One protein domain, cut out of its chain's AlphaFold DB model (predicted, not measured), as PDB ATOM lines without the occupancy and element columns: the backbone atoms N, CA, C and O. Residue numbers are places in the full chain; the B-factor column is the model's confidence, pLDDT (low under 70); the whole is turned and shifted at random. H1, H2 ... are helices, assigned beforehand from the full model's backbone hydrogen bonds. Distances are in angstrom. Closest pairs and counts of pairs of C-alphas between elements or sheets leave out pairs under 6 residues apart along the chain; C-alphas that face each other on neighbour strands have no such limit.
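AT A GLANCE: This is residues 58 to 142 of the 144 residues of an uncharacterized protein of Janthinobacterium sp. BJB304 (UniProt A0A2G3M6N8). Two long helices, H1 and H2, make a V, and H4 crosses between its arms. H5 runs beside the later part of H2; short H3 precedes H4. The printed part has 85 residues, 68 of them in five named helices, H1 to H5 in order along the chain, with no named strand; its class is all helix, and it is flat, spanning 40 by 34 by 18 A, and only just compact, close to loose, with a radius of gyration of the C-alphas of 13.8 A.

HOW THE PARTS SIT: Start at H1, residues 61 to 82: with 78 to 82 alone it touches H2, residues 86 to 106, in a helical hairpin, closest C-alphas Ser 82 and Leu 89, 5.0 A, at 37 degrees, only just steep. H4, residues 119 to 131, touches H2, about perpendicular at 74 degrees, closest C-alphas Gly 99 and Ala 130, 4.2 A. Every O i to N i+4 pair is within hydrogen-bond range in H1, H2 and H4; in H5, residues 133 to 140, 1 of 4, and 3 of 5 O i to N i+3 pairs.

IN THESE COORDINATES: Find C-alpha 61 at (176.592, 137.472, 278.087); H1 runs 31.0 A, H2 30.2 A. H3 is residues 111 to 114. H5 ends at C-alpha 140, (168.938, 161.387, 296.724).

THE WHOLE: The printed part has no cut; its four links are tight. Confidence is under 70 in 27 residues, among them 108 to 117.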
ATOM      1  N   PHE A  58     177.710 140.782 286.539       46.12
ATOM      2  CA  PHE A  58     177.766 141.698 285.386       46.12
ATOM      3  C   PHE A  58     178.858 141.329 284.361       46.12
ATOM      4  O   PHE A  58     179.372 142.186 283.661       46.12
ATOM      5  N   GLY A  59     179.192 140.038 284.253       42.56
ATOM      6  CA  GLY A  59     180.065 139.486 283.202       42.56
ATOM      7  C   GLY A  59     179.414 138.373 282.371       42.56
ATOM      8  O   GLY A  59     180.084 137.727 281.573       42.56
ATOM      9  N   SER A  60     178.116 138.099 282.570       54.41
ATOM     10  CA  SER A  60     177.413 137.030 281.849       54.41
ATOM     11  C   SER A  60     176.775 137.569 280.560       54.41
ATOM     12  O   SER A  60     175.943 138.480 280.650       54.41
ATOM     13  N   PRO A  61     177.070 136.982 279.384       55.16
ATOM     14  CA  PRO A  61     176.592 137.472 278.087       55.16
ATOM     15  C   PRO A  61     175.061 137.548 278.004       55.16
ATOM     16  O   PRO A  61     174.512 138.454 277.385       55.16
ATOM     17  N   ILE A  62     174.360 136.652 278.708       58.25
ATOM     18  CA  ILE A  62     172.893 136.587 278.736       58.25
ATOM     19  C   ILE A  62     172.286 137.853 279.359       58.25
ATOM     20  O   ILE A  62     171.266 138.351 278.893       58.25
ATOM     21  N   LYS A  63     172.904 138.412 280.405       59.25
ATOM     22  CA  LYS A  63     172.368 139.597 281.091       59.25
ATOM     23  C   LYS A  63     172.626 140.882 280.324       59.25
ATOM     24  O   LYS A  63     171.735 141.723 280.253       59.25
ATOM     25  N   THR A  64     173.806 141.005 279.723       63.56
ATOM     26  CA  THR A  64     174.125 142.110 278.814       63.56
ATOM     27  C   THR A  64     173.146 142.129 277.644       63.56
ATOM     28  O   THR A  64     172.589 143.178 277.329       63.56
ATOM     29  N   LEU A  65     172.841 140.958 277.074       65.12
ATOM     30  CA  LEU A  65     171.860 140.819 276.001       65.12
ATOM     31  C   LEU A  65     170.459 141.276 276.437       65.12
ATOM     32  O   LEU A  65     169.829 142.052 275.729       65.12
ATOM     33  N   VAL A  66     169.993 140.869 277.622       69.81
ATOM     34  CA  VAL A  66     168.692 141.306 278.166       69.81
ATOM     35  C   VAL A  66     168.630 142.826 278.336       69.81
ATOM     36  O   VAL A  66     167.622 143.432 277.985       69.81
ATOM     37  N   ILE A  67     169.697 143.451 278.838       71.00
ATOM     38  CA  ILE A  67     169.760 144.910 279.021       71.00
ATOM     39  C   ILE A  67     169.719 145.632 277.673       71.00
ATOM     40  O   ILE A  67     168.967 146.591 277.517       71.00
ATOM     41  N   ILE A  68     170.494 145.159 276.695       72.06
ATOM     42  CA  ILE A  68     170.500 145.716 275.338       72.06
ATOM     43  C   ILE A  68     169.110 145.583 274.709       72.06
ATOM     44  O   ILE A  68     168.577 146.569 274.210       72.06
ATOM     45  N   ILE A  69     168.490 144.400 274.789       71.56
ATOM     46  CA  ILE A  69     167.148 144.153 274.247       71.56
ATOM     47  C   ILE A  69     166.118 145.058 274.922       71.56
ATOM     48  O   ILE A  69     165.290 145.653 274.235       71.56
ATOM     49  N   LEU A  70     166.151 145.197 276.249       76.38
ATOM     50  CA  LEU A  70     165.178 146.032 276.949       76.38
ATOM     51  C   LEU A  70     165.340 147.509 276.583       76.38
ATOM     52  O   LEU A  70     164.350 148.169 276.279       76.38
ATOM     53  N   ASN A  71     166.575 148.013 276.551       80.06
ATOM     54  CA  ASN A  71     166.839 149.385 276.129       80.06
ATOM     55  C   ASN A  71     166.411 149.626 274.683       80.06
ATOM     56  O   ASN A  71     165.818 150.661 274.399       80.06
ATOM     57  N   ALA A  72     166.681 148.681 273.780       77.12
ATOM     58  CA  ALA A  72     166.254 148.774 272.391       77.12
ATOM     59  C   ALA A  72     164.723 148.838 272.281       77.12
ATOM     60  O   ALA A  72     164.208 149.664 271.536       77.12
ATOM     61  N   ASN A  73     163.994 148.042 273.069       76.81
ATOM     62  CA  ASN A  73     162.531 148.083 273.113       76.81
ATOM     63  C   ASN A  73     161.989 149.405 273.667       76.81
ATOM     64  O   ASN A  73     161.069 149.974 273.088       76.81
ATOM     65  N   LEU A  74     162.564 149.909 274.761       77.94
ATOM     66  CA  LEU A  74     162.187 151.198 275.350       77.94
ATOM     67  C   LEU A  74     162.439 152.348 274.372       77.94
ATOM     68  O   LEU A  74     161.557 153.174 274.152       77.94
ATOM     69  N   LEU A  75     163.616 152.362 273.741       82.06
ATOM     70  CA  LEU A  75     163.989 153.369 272.755       82.06
ATOM     71  C   LEU A  75     163.085 153.298 271.522       82.06
ATOM     72  O   LEU A  75     162.613 154.330 271.057       82.06
ATOM     73  N   TYR A  76     162.808 152.092 271.019       77.62
ATOM     74  CA  TYR A  76     161.933 151.891 269.869       77.62
ATOM     75  C   TYR A  76     160.494 152.302 270.175       77.62
ATOM     76  O   TYR A  76     159.895 153.037 269.397       77.62
ATOM     77  N   GLY A  77     159.948 151.885 271.320       75.81
ATOM     78  CA  GLY A  77     158.617 152.292 271.765       75.81
ATOM     79  C   GLY A  77     158.521 153.809 271.899       75.81
ATOM     80  O   GLY A  77     157.599 154.424 271.369       75.81
ATOM     81  N   TRP A  78     159.513 154.437 272.524       79.50
ATOM     82  CA  TRP A  78     159.563 155.889 272.640       79.50
ATOM     83  C   TRP A  78     159.663 156.592 271.278       79.50
ATOM     84  O   TRP A  78     158.891 157.517 271.030       79.50
ATOM     85  N   LEU A  79     160.543 156.148 270.376       79.56
ATOM     86  CA  LEU A  79     160.668 156.688 269.014       79.56
ATOM     87  C   LEU A  79     159.373 156.516 268.217       79.56
ATOM     88  O   LEU A  79     158.958 157.437 267.521       79.56
ATOM     89  N   TRP A  80     158.700 155.374 268.362       77.56
ATOM     90  CA  TRP A  80     157.419 155.091 267.721       77.56
ATOM     91  C   TRP A  80     156.334 156.091 268.137       77.56
ATOM     92  O   TRP A  80     155.672 156.684 267.279       77.56
ATOM     93  N   PHE A  81     156.194 156.325 269.446       71.94
ATOM     94  CA  PHE A  81     155.266 157.319 269.993       71.94
ATOM     95  C   PHE A  81     155.679 158.756 269.650       71.94
ATOM     96  O   PHE A  81     154.823 159.603 269.396       71.94
ATOM     97  N   SER A  82     156.981 159.026 269.597       75.31
ATOM     98  CA  SER A  82     157.521 160.365 269.354       75.31
ATOM     99  C   SER A  82     157.569 160.747 267.877       75.31
ATOM    100  O   SER A  82     157.644 161.934 267.576       75.31
ATOM    101  N   HIS A  83     157.462 159.795 266.939       76.31
ATOM    102  CA  HIS A  83     157.543 160.105 265.504       76.31
ATOM    103  C   HIS A  83     156.436 161.063 265.033       76.31
ATOM    104  O   HIS A  83     156.607 161.742 264.025       76.31
ATOM    105  N   ARG A  84     155.310 161.139 265.760       70.88
ATOM    106  CA  ARG A  84     154.194 162.048 265.449       70.88
ATOM    107  C   ARG A  84     154.268 163.401 266.151       70.88
ATOM    108  O   ARG A  84     153.445 164.261 265.862       70.88
ATOM    109  N   SER A  85     155.190 163.600 267.093       74.00
ATOM    110  CA  SER A  85     155.250 164.834 267.878       74.00
ATOM    111  C   SER A  85     156.664 165.141 268.349       74.00
ATOM    112  O   SER A  85     157.231 164.452 269.197       74.00
ATOM    113  N   ILE A  86     157.197 166.258 267.856       79.12
ATOM    114  CA  ILE A  86     158.514 166.764 268.253       79.12
ATOM    115  C   ILE A  86     158.578 167.116 269.747       79.12
ATOM    116  O   ILE A  86     159.639 167.020 270.358       79.12
ATOM    117  N   LEU A  87     157.434 167.443 270.361       75.81
ATOM    118  CA  LEU A  87     157.328 167.695 271.800       75.81
ATOM    119  C   LEU A  87     157.541 166.416 272.622       75.81
ATOM    120  O   LEU A  87     158.249 166.451 273.623       75.81
ATOM    121  N   LEU A  88     156.987 165.276 272.191       69.94
ATOM    122  CA  LEU A  88     157.212 163.976 272.845       69.94
ATOM    123  C   LEU A  88     158.670 163.515 272.703       69.94
ATOM    124  O   LEU A  88     159.233 162.914 273.623       69.94
ATOM    125  N   LEU A  89     159.298 163.866 271.581       77.19
ATOM    126  CA  LEU A  89     160.723 163.646 271.358       77.19
ATOM    127  C   LEU A  89     161.570 164.533 272.289       77.19
ATOM    128  O   LEU A  89     162.483 164.047 272.950       77.19
ATOM    129  N   GLY A  90     161.227 165.812 272.440       76.06
ATOM    130  CA  GLY A  90     161.878 166.695 273.412       76.06
ATOM    131  C   GLY A  90     161.728 166.201 274.857       76.06
ATOM    132  O   GLY A  90     162.707 166.151 275.600       76.06
ATOM    133  N   LEU A  91     160.525 165.761 275.240       79.44
ATOM    134  CA  LEU A  91     160.235 165.249 276.584       79.44
ATOM    135  C   LEU A  91     161.021 163.980 276.919       79.44
ATOM    136  O   LEU A  91     161.534 163.866 278.028       79.44
ATOM    137  N   GLY A  92     161.153 163.038 275.985       77.50
ATOM    138  CA  GLY A  92     161.940 161.830 276.237       77.50
ATOM    139  C   GLY A  92     163.441 162.100 276.337       77.50
ATOM    140  O   GLY A  92     164.110 161.510 277.186       77.50
ATOM    141  N   LEU A  93     163.966 163.044 275.548       84.25
ATOM    142  CA  LEU A  93     165.352 163.499 275.687       84.25
ATOM    143  C   LEU A  93     165.580 164.174 277.043       84.25
ATOM    144  O   LEU A  93     166.549 163.849 277.728       84.25
ATOM    145  N   ALA A  94     164.666 165.052 277.463       83.38
ATOM    146  CA  ALA A  94     164.718 165.687 278.777       83.38
ATOM    147  C   ALA A  94     164.631 164.649 279.910       83.38
ATOM    148  O   ALA A  94     165.405 164.712 280.862       83.38
ATOM    149  N   TYR A  95     163.754 163.648 279.784       81.69
ATOM    150  CA  TYR A  95     163.624 162.552 280.745       81.69
ATOM    151  C   TYR A  95     164.926 161.756 280.889       81.69
ATOM    152  O   TYR A  95     165.371 161.491 282.005       81.69
ATOM    153  N   LEU A  96     165.568 161.403 279.772       83.38
ATOM    154  CA  LEU A  96     166.859 160.715 279.787       83.38
ATOM    155  C   LEU A  96     167.963 161.590 280.387       83.38
ATOM    156  O   LEU A  96     168.754 161.093 281.188       83.38
ATOM    157  N   ALA A  97     167.994 162.884 280.057       84.00
ATOM    158  CA  ALA A  97     168.953 163.833 280.617       84.00
ATOM    159  C   ALA A  97     168.832 163.926 282.147       84.00
ATOM    160  O   ALA A  97     169.837 163.793 282.848       84.00
ATOM    161  N   VAL A  98     167.610 164.052 282.675       82.06
ATOM    162  CA  VAL A  98     167.347 164.002 284.124       82.06
ATOM    163  C   VAL A  98     167.810 162.668 284.708       82.06
ATOM    164  O   VAL A  98     168.447 162.644 285.761       82.06
ATOM    165  N   GLY A  99     167.575 161.561 284.003       80.88
ATOM    166  CA  GLY A  99     168.037 160.251 284.437       80.88
ATOM    167  C   GLY A  99     169.554 160.137 284.574       80.88
ATOM    168  O   GLY A  99     170.033 159.574 285.559       80.88
ATOM    169  N   PHE A 100     170.323 160.727 283.657       82.25
ATOM    170  CA  PHE A 100     171.784 160.792 283.774       82.25
ATOM    171  C   PHE A 100     172.247 161.680 284.934       82.25
ATOM    172  O   PHE A 100     173.212 161.333 285.618       82.25
ATOM    173  N   VAL A 101     171.555 162.789 285.204       82.06
ATOM    174  CA  VAL A 101     171.852 163.644 286.366       82.06
ATOM    175  C   VAL A 101     171.614 162.879 287.667       82.06
ATOM    176  O   VAL A 101     172.482 162.846 288.536       82.06
ATOM    177  N   VAL A 102     170.478 162.190 287.787       74.25
ATOM    178  CA  VAL A 102     170.146 161.376 288.966       74.25
ATOM    179  C   VAL A 102     171.153 160.247 289.170       74.25
ATOM    180  O   VAL A 102     171.604 160.025 290.290       74.25
ATOM    181  N   GLN A 103     171.581 159.576 288.105       79.56
ATOM    182  CA  GLN A 103     172.663 158.592 288.185       79.56
ATOM    183  C   GLN A 103     173.961 159.168 288.722       79.56
ATOM    184  O   GLN A 103     174.614 158.541 289.558       79.56
ATOM    185  N   HIS A 104     174.336 160.349 288.234       77.81
ATOM    186  CA  HIS A 104     175.542 161.030 288.673       77.81
ATOM    187  C   HIS A 104     175.469 161.375 290.168       77.81
ATOM    188  O   HIS A 104     176.446 161.187 290.889       77.81
ATOM    189  N   LEU A 105     174.296 161.798 290.652       75.06
ATOM    190  CA  LEU A 105     174.058 162.112 292.064       75.06
ATOM    191  C   LEU A 105     174.060 160.865 292.961       75.06
ATOM    192  O   LEU A 105     174.682 160.869 294.020       75.06
ATOM    193  N   VAL A 106     173.409 159.779 292.534       69.50
ATOM    194  CA  VAL A 106     173.275 158.538 293.324       69.50
ATOM    195  C   VAL A 106     174.494 157.610 293.156       69.50
ATOM    196  O   VAL A 106     174.612 156.608 293.856       69.50
ATOM    197  N   LYS A 107     175.436 157.942 292.258       71.94
ATOM    198  CA  LYS A 107     176.614 157.121 291.906       71.94
ATOM    199  C   LYS A 107     176.232 155.704 291.455       71.94
ATOM    200  O   LYS A 107     176.869 154.717 291.830       71.94
ATOM    201  N   VAL A 108     175.179 155.609 290.644       63.88
ATOM    202  CA  VAL A 108     174.685 154.361 290.041       63.88
ATOM    203  C   VAL A 108     174.820 154.466 288.519       63.88
ATOM    204  O   VAL A 108     174.351 155.452 287.958       63.88
ATOM    205  N   PRO A 109     175.418 153.485 287.816       59.56
ATOM    206  CA  PRO A 109     176.046 152.274 288.349       59.56
ATOM    207  C   PRO A 109     177.292 152.583 289.189       59.56
ATOM    208  O   PRO A 109     177.993 153.562 288.939       59.56
ATOM    209  N   SER A 110     177.587 151.729 290.170       63.34
ATOM    210  CA  SER A 110     178.803 151.882 290.975       63.34
ATOM    211  C   SER A 110     180.056 151.594 290.139       63.34
ATOM    212  O   SER A 110     180.018 150.812 289.186       63.34
ATOM    213  N   THR A 111     181.196 152.180 290.508       62.88
ATOM    214  CA  THR A 111     182.476 151.982 289.807       62.88
ATOM    215  C   THR A 111     182.840 150.497 289.687       62.88
ATOM    216  O   THR A 111     183.324 150.059 288.645       62.88
ATOM    217  N   ASN A 112     182.497 149.697 290.703       58.53
ATOM    218  CA  ASN A 112     182.697 148.248 290.719       58.53
ATOM    219  C   ASN A 112     181.836 147.513 289.678       58.53
ATOM    220  O   ASN A 112     182.320 146.575 289.056       58.53
ATOM    221  N   GLU A 113     180.598 147.956 289.428       61.75
ATOM    222  CA  GLU A 113     179.738 147.388 288.373       61.75
ATOM    223  C   GLU A 113     180.237 147.731 286.966       61.75
ATOM    224  O   GLU A 113     179.979 146.990 286.023       61.75
ATOM    225  N   MET A 114     180.965 148.840 286.816       62.47
ATOM    226  CA  MET A 114     181.561 149.242 285.541       62.47
ATOM    227  C   MET A 114     182.908 148.562 285.266       62.47
ATOM    228  O   MET A 114     183.400 148.616 284.138       62.47
ATOM    229  N   THR A 115     183.534 147.953 286.274       60.84
ATOM    230  CA  THR A 115     184.888 147.399 286.160       60.84
ATOM    231  C   THR A 115     184.843 146.065 285.409       60.84
ATOM    232  O   THR A 115     184.115 145.159 285.793       60.84
ATOM    233  N   GLY A 116     185.591 145.946 284.306       64.81
ATOM    234  CA  GLY A 116     185.610 144.745 283.451       64.81
ATOM    235  C   GLY A 116     184.635 144.750 282.262       64.81
ATOM    236  O   GLY A 116     184.761 143.901 281.385       64.81
ATOM    237  N   LEU A 117     183.721 145.725 282.173       67.12
ATOM    238  CA  LEU A 117     182.819 145.890 281.024       67.12
ATOM    239  C   LEU A 117     183.489 146.655 279.874       67.12
ATOM    240  O   LEU A 117     184.229 147.624 280.106       67.12
ATOM    241  N   LYS A 118     183.159 146.284 278.631       76.62
ATOM    242  CA  LYS A 118     183.535 147.044 277.429       76.62
ATOM    243  C   LYS A 118     182.842 148.408 277.429       76.62
ATOM    244  O   LYS A 118     181.757 148.569 277.985       76.62
ATOM    245  N   ILE A 119     183.439 149.392 276.756       77.00
ATOM    246  CA  ILE A 119     182.899 150.762 276.661       77.00
ATOM    247  C   ILE A 119     181.439 150.785 276.187       77.00
ATOM    248  O   ILE A 119     180.617 151.506 276.751       77.00
ATOM    249  N   TRP A 120     181.096 149.928 275.223       71.62
ATOM    250  CA  TRP A 120     179.737 149.811 274.698       71.62
ATOM    251  C   TRP A 120     178.744 149.280 275.736       71.62
ATOM    252  O   TRP A 120     177.638 149.793 275.878       71.62
ATOM    253  N   GLU A 121     179.148 148.287 276.524       70.69
ATOM    254  CA  GLU A 121     178.303 147.695 277.562       70.69
ATOM    255  C   GLU A 121     178.077 148.678 278.713       70.69
ATOM    256  O   GLU A 121     176.962 148.792 279.217       70.69
ATOM    257  N   ARG A 122     179.104 149.462 279.076       74.00
ATOM    258  CA  ARG A 122     178.969 150.558 280.048       74.00
ATOM    259  C   ARG A 122     177.975 151.610 279.571       74.00
ATOM    260  O   ARG A 122     177.195 152.109 280.377       74.00
ATOM    261  N   PHE A 123     177.992 151.940 278.282       80.94
ATOM    262  CA  PHE A 123     177.060 152.903 277.701       80.94
ATOM    263  C   PHE A 123     175.609 152.412 277.791       80.94
ATOM    264  O   PHE A 123     174.766 153.107 278.359       80.94
ATOM    265  N   TRP A 124     175.324 151.185 277.340       74.75
ATOM    266  CA  TRP A 124     173.983 150.594 277.458       74.75
ATOM    267  C   TRP A 124     173.530 150.436 278.905       74.75
ATOM    268  O   TRP A 124     172.354 150.627 279.211       74.75
ATOM    269  N   LEU A 125     174.454 150.124 279.809       76.81
ATOM    270  CA  LEU A 125     174.150 150.034 281.226       76.81
ATOM    271  C   LEU A 125     173.737 151.393 281.805       76.81
ATOM    272  O   LEU A 125     172.748 151.474 282.529       76.81
ATOM    273  N   ARG A 126     174.439 152.474 281.451       79.31
ATOM    274  CA  ARG A 126     174.046 153.831 281.855       79.31
ATOM    275  C   ARG A 126     172.692 154.225 281.269       79.31
ATOM    276  O   ARG A 126     171.860 154.748 281.996       79.31
ATOM    277  N   ILE A 127     172.411 153.913 280.004       81.12
ATOM    278  CA  ILE A 127     171.076 154.160 279.423       81.12
ATOM    279  C   ILE A 127     169.994 153.388 280.182       81.12
ATOM    280  O   ILE A 127     168.945 153.943 280.496       81.12
ATOM    281  N   PHE A 128     170.261 152.131 280.531       81.00
ATOM    282  CA  PHE A 128     169.321 151.301 281.278       81.00
ATOM    283  C   PHE A 128     168.949 151.928 282.615       81.00
ATOM    284  O   PHE A 128     167.773 152.144 282.892       81.00
ATOM    285  N   TYR A 129     169.941 152.292 283.426       74.19
ATOM    286  CA  TYR A 129     169.671 152.968 284.692       74.19
ATOM    287  C   TYR A 129     168.984 154.327 284.487       74.19
ATOM    288  O   TYR A 129     168.354 154.829 285.415       74.19
ATOM    289  N   ALA A 130     169.109 154.943 283.304       80.06
ATOM    290  CA  ALA A 130     168.577 156.279 283.046       80.06
ATOM    291  C   ALA A 130     167.083 156.149 282.835       80.06
ATOM    292  O   ALA A 130     166.331 156.909 283.417       80.06
ATOM    293  N   TRP A 131     166.627 155.112 282.134       77.19
ATOM    294  CA  TRP A 131     165.202 154.817 282.010       77.19
ATOM    295  C   TRP A 131     164.490 154.645 283.354       77.19
ATOM    296  O   TRP A 131     163.345 155.076 283.498       77.19
ATOM    297  N   PHE A 132     165.166 154.067 284.347       78.69
ATOM    298  CA  PHE A 132     164.597 153.775 285.665       78.69
ATOM    299  C   PHE A 132     164.929 154.821 286.739       78.69
ATOM    300  O   PHE A 132     164.728 154.559 287.927       78.69
ATOM    301  N   TRP A 133     165.378 156.020 286.349       72.19
ATOM    302  CA  TRP A 133     165.750 157.085 287.284       72.19
ATOM    303  C   TRP A 133     164.708 157.440 288.357       72.19
ATOM    304  O   TRP A 133     165.137 157.672 289.489       72.19
ATOM    305  N   PRO A 134     163.378 157.417 288.105       74.50
ATOM    306  CA  PRO A 134     162.388 157.763 289.128       74.50
ATOM    307  C   PRO A 134     162.444 156.849 290.356       74.50
ATOM    308  O   PRO A 134     162.126 157.274 291.463       74.50
ATOM    309  N   VAL A 135     162.904 155.603 290.187       72.62
ATOM    310  CA  VAL A 135     163.100 154.651 291.291       72.62
ATOM    311  C   VAL A 135     164.248 155.091 292.203       72.62
ATOM    312  O   VAL A 135     164.233 154.791 293.394       72.62
ATOM    313  N   TYR A 136     165.234 155.810 291.663       63.94
ATOM    314  CA  TYR A 136     166.432 156.237 292.382       63.94
ATOM    315  C   TYR A 136     166.290 157.617 293.041       63.94
ATOM    316  O   TYR A 136     167.042 157.925 293.962       63.94
ATOM    317  N   VAL A 137     165.297 158.422 292.649       67.88
ATOM    318  CA  VAL A 137     165.035 159.761 293.223       67.88
ATOM    319  C   VAL A 137     164.902 159.753 294.750       67.88
ATOM    320  O   VAL A 137     165.545 160.588 295.387       67.88
ATOM    321  N   PRO A 138     164.157 158.820 295.382       70.38
ATOM    322  CA  PRO A 138     164.020 158.812 296.840       70.38
ATOM    323  C   PRO A 138     165.358 158.644 297.577       70.38
ATOM    324  O   PRO A 138     165.495 159.097 298.713       70.38
ATOM    325  N   TYR A 139     166.357 158.032 296.933       62.31
ATOM    326  CA  TYR A 139     167.684 157.811 297.510       62.31
ATOM    327  C   TYR A 139     168.552 159.076 297.528       62.31
ATOM    328  O   TYR A 139     169.460 159.153 298.348       62.31
ATOM    329  N   ILE A 140     168.253 160.082 296.696       60.12
ATOM    330  CA  ILE A 140     168.938 161.387 296.724       60.12
ATOM    331  C   ILE A 140     168.598 162.134 298.020       60.12
ATOM    332  O   ILE A 140     169.477 162.697 298.660       60.12
ATOM    333  N   SER A 141     167.329 162.090 298.444       54.69
ATOM    334  CA  SER A 141     166.834 162.837 299.613       54.69
ATOM    335  C   SER A 141     167.295 162.303 300.976       54.69
ATOM    336  O   SER A 141     167.161 163.001 301.969       54.69
ATOM    337  N   ARG A 142     167.808 161.065 301.036       50.59
ATOM    338  CA  ARG A 142     168.270 160.413 302.279       50.59
ATOM    339  C   ARG A 142     169.791 160.406 302.454       50.59
ATOM    340  O   ARG A 142     170.266 159.956 303.489       50.59
TER     341      ARG A 142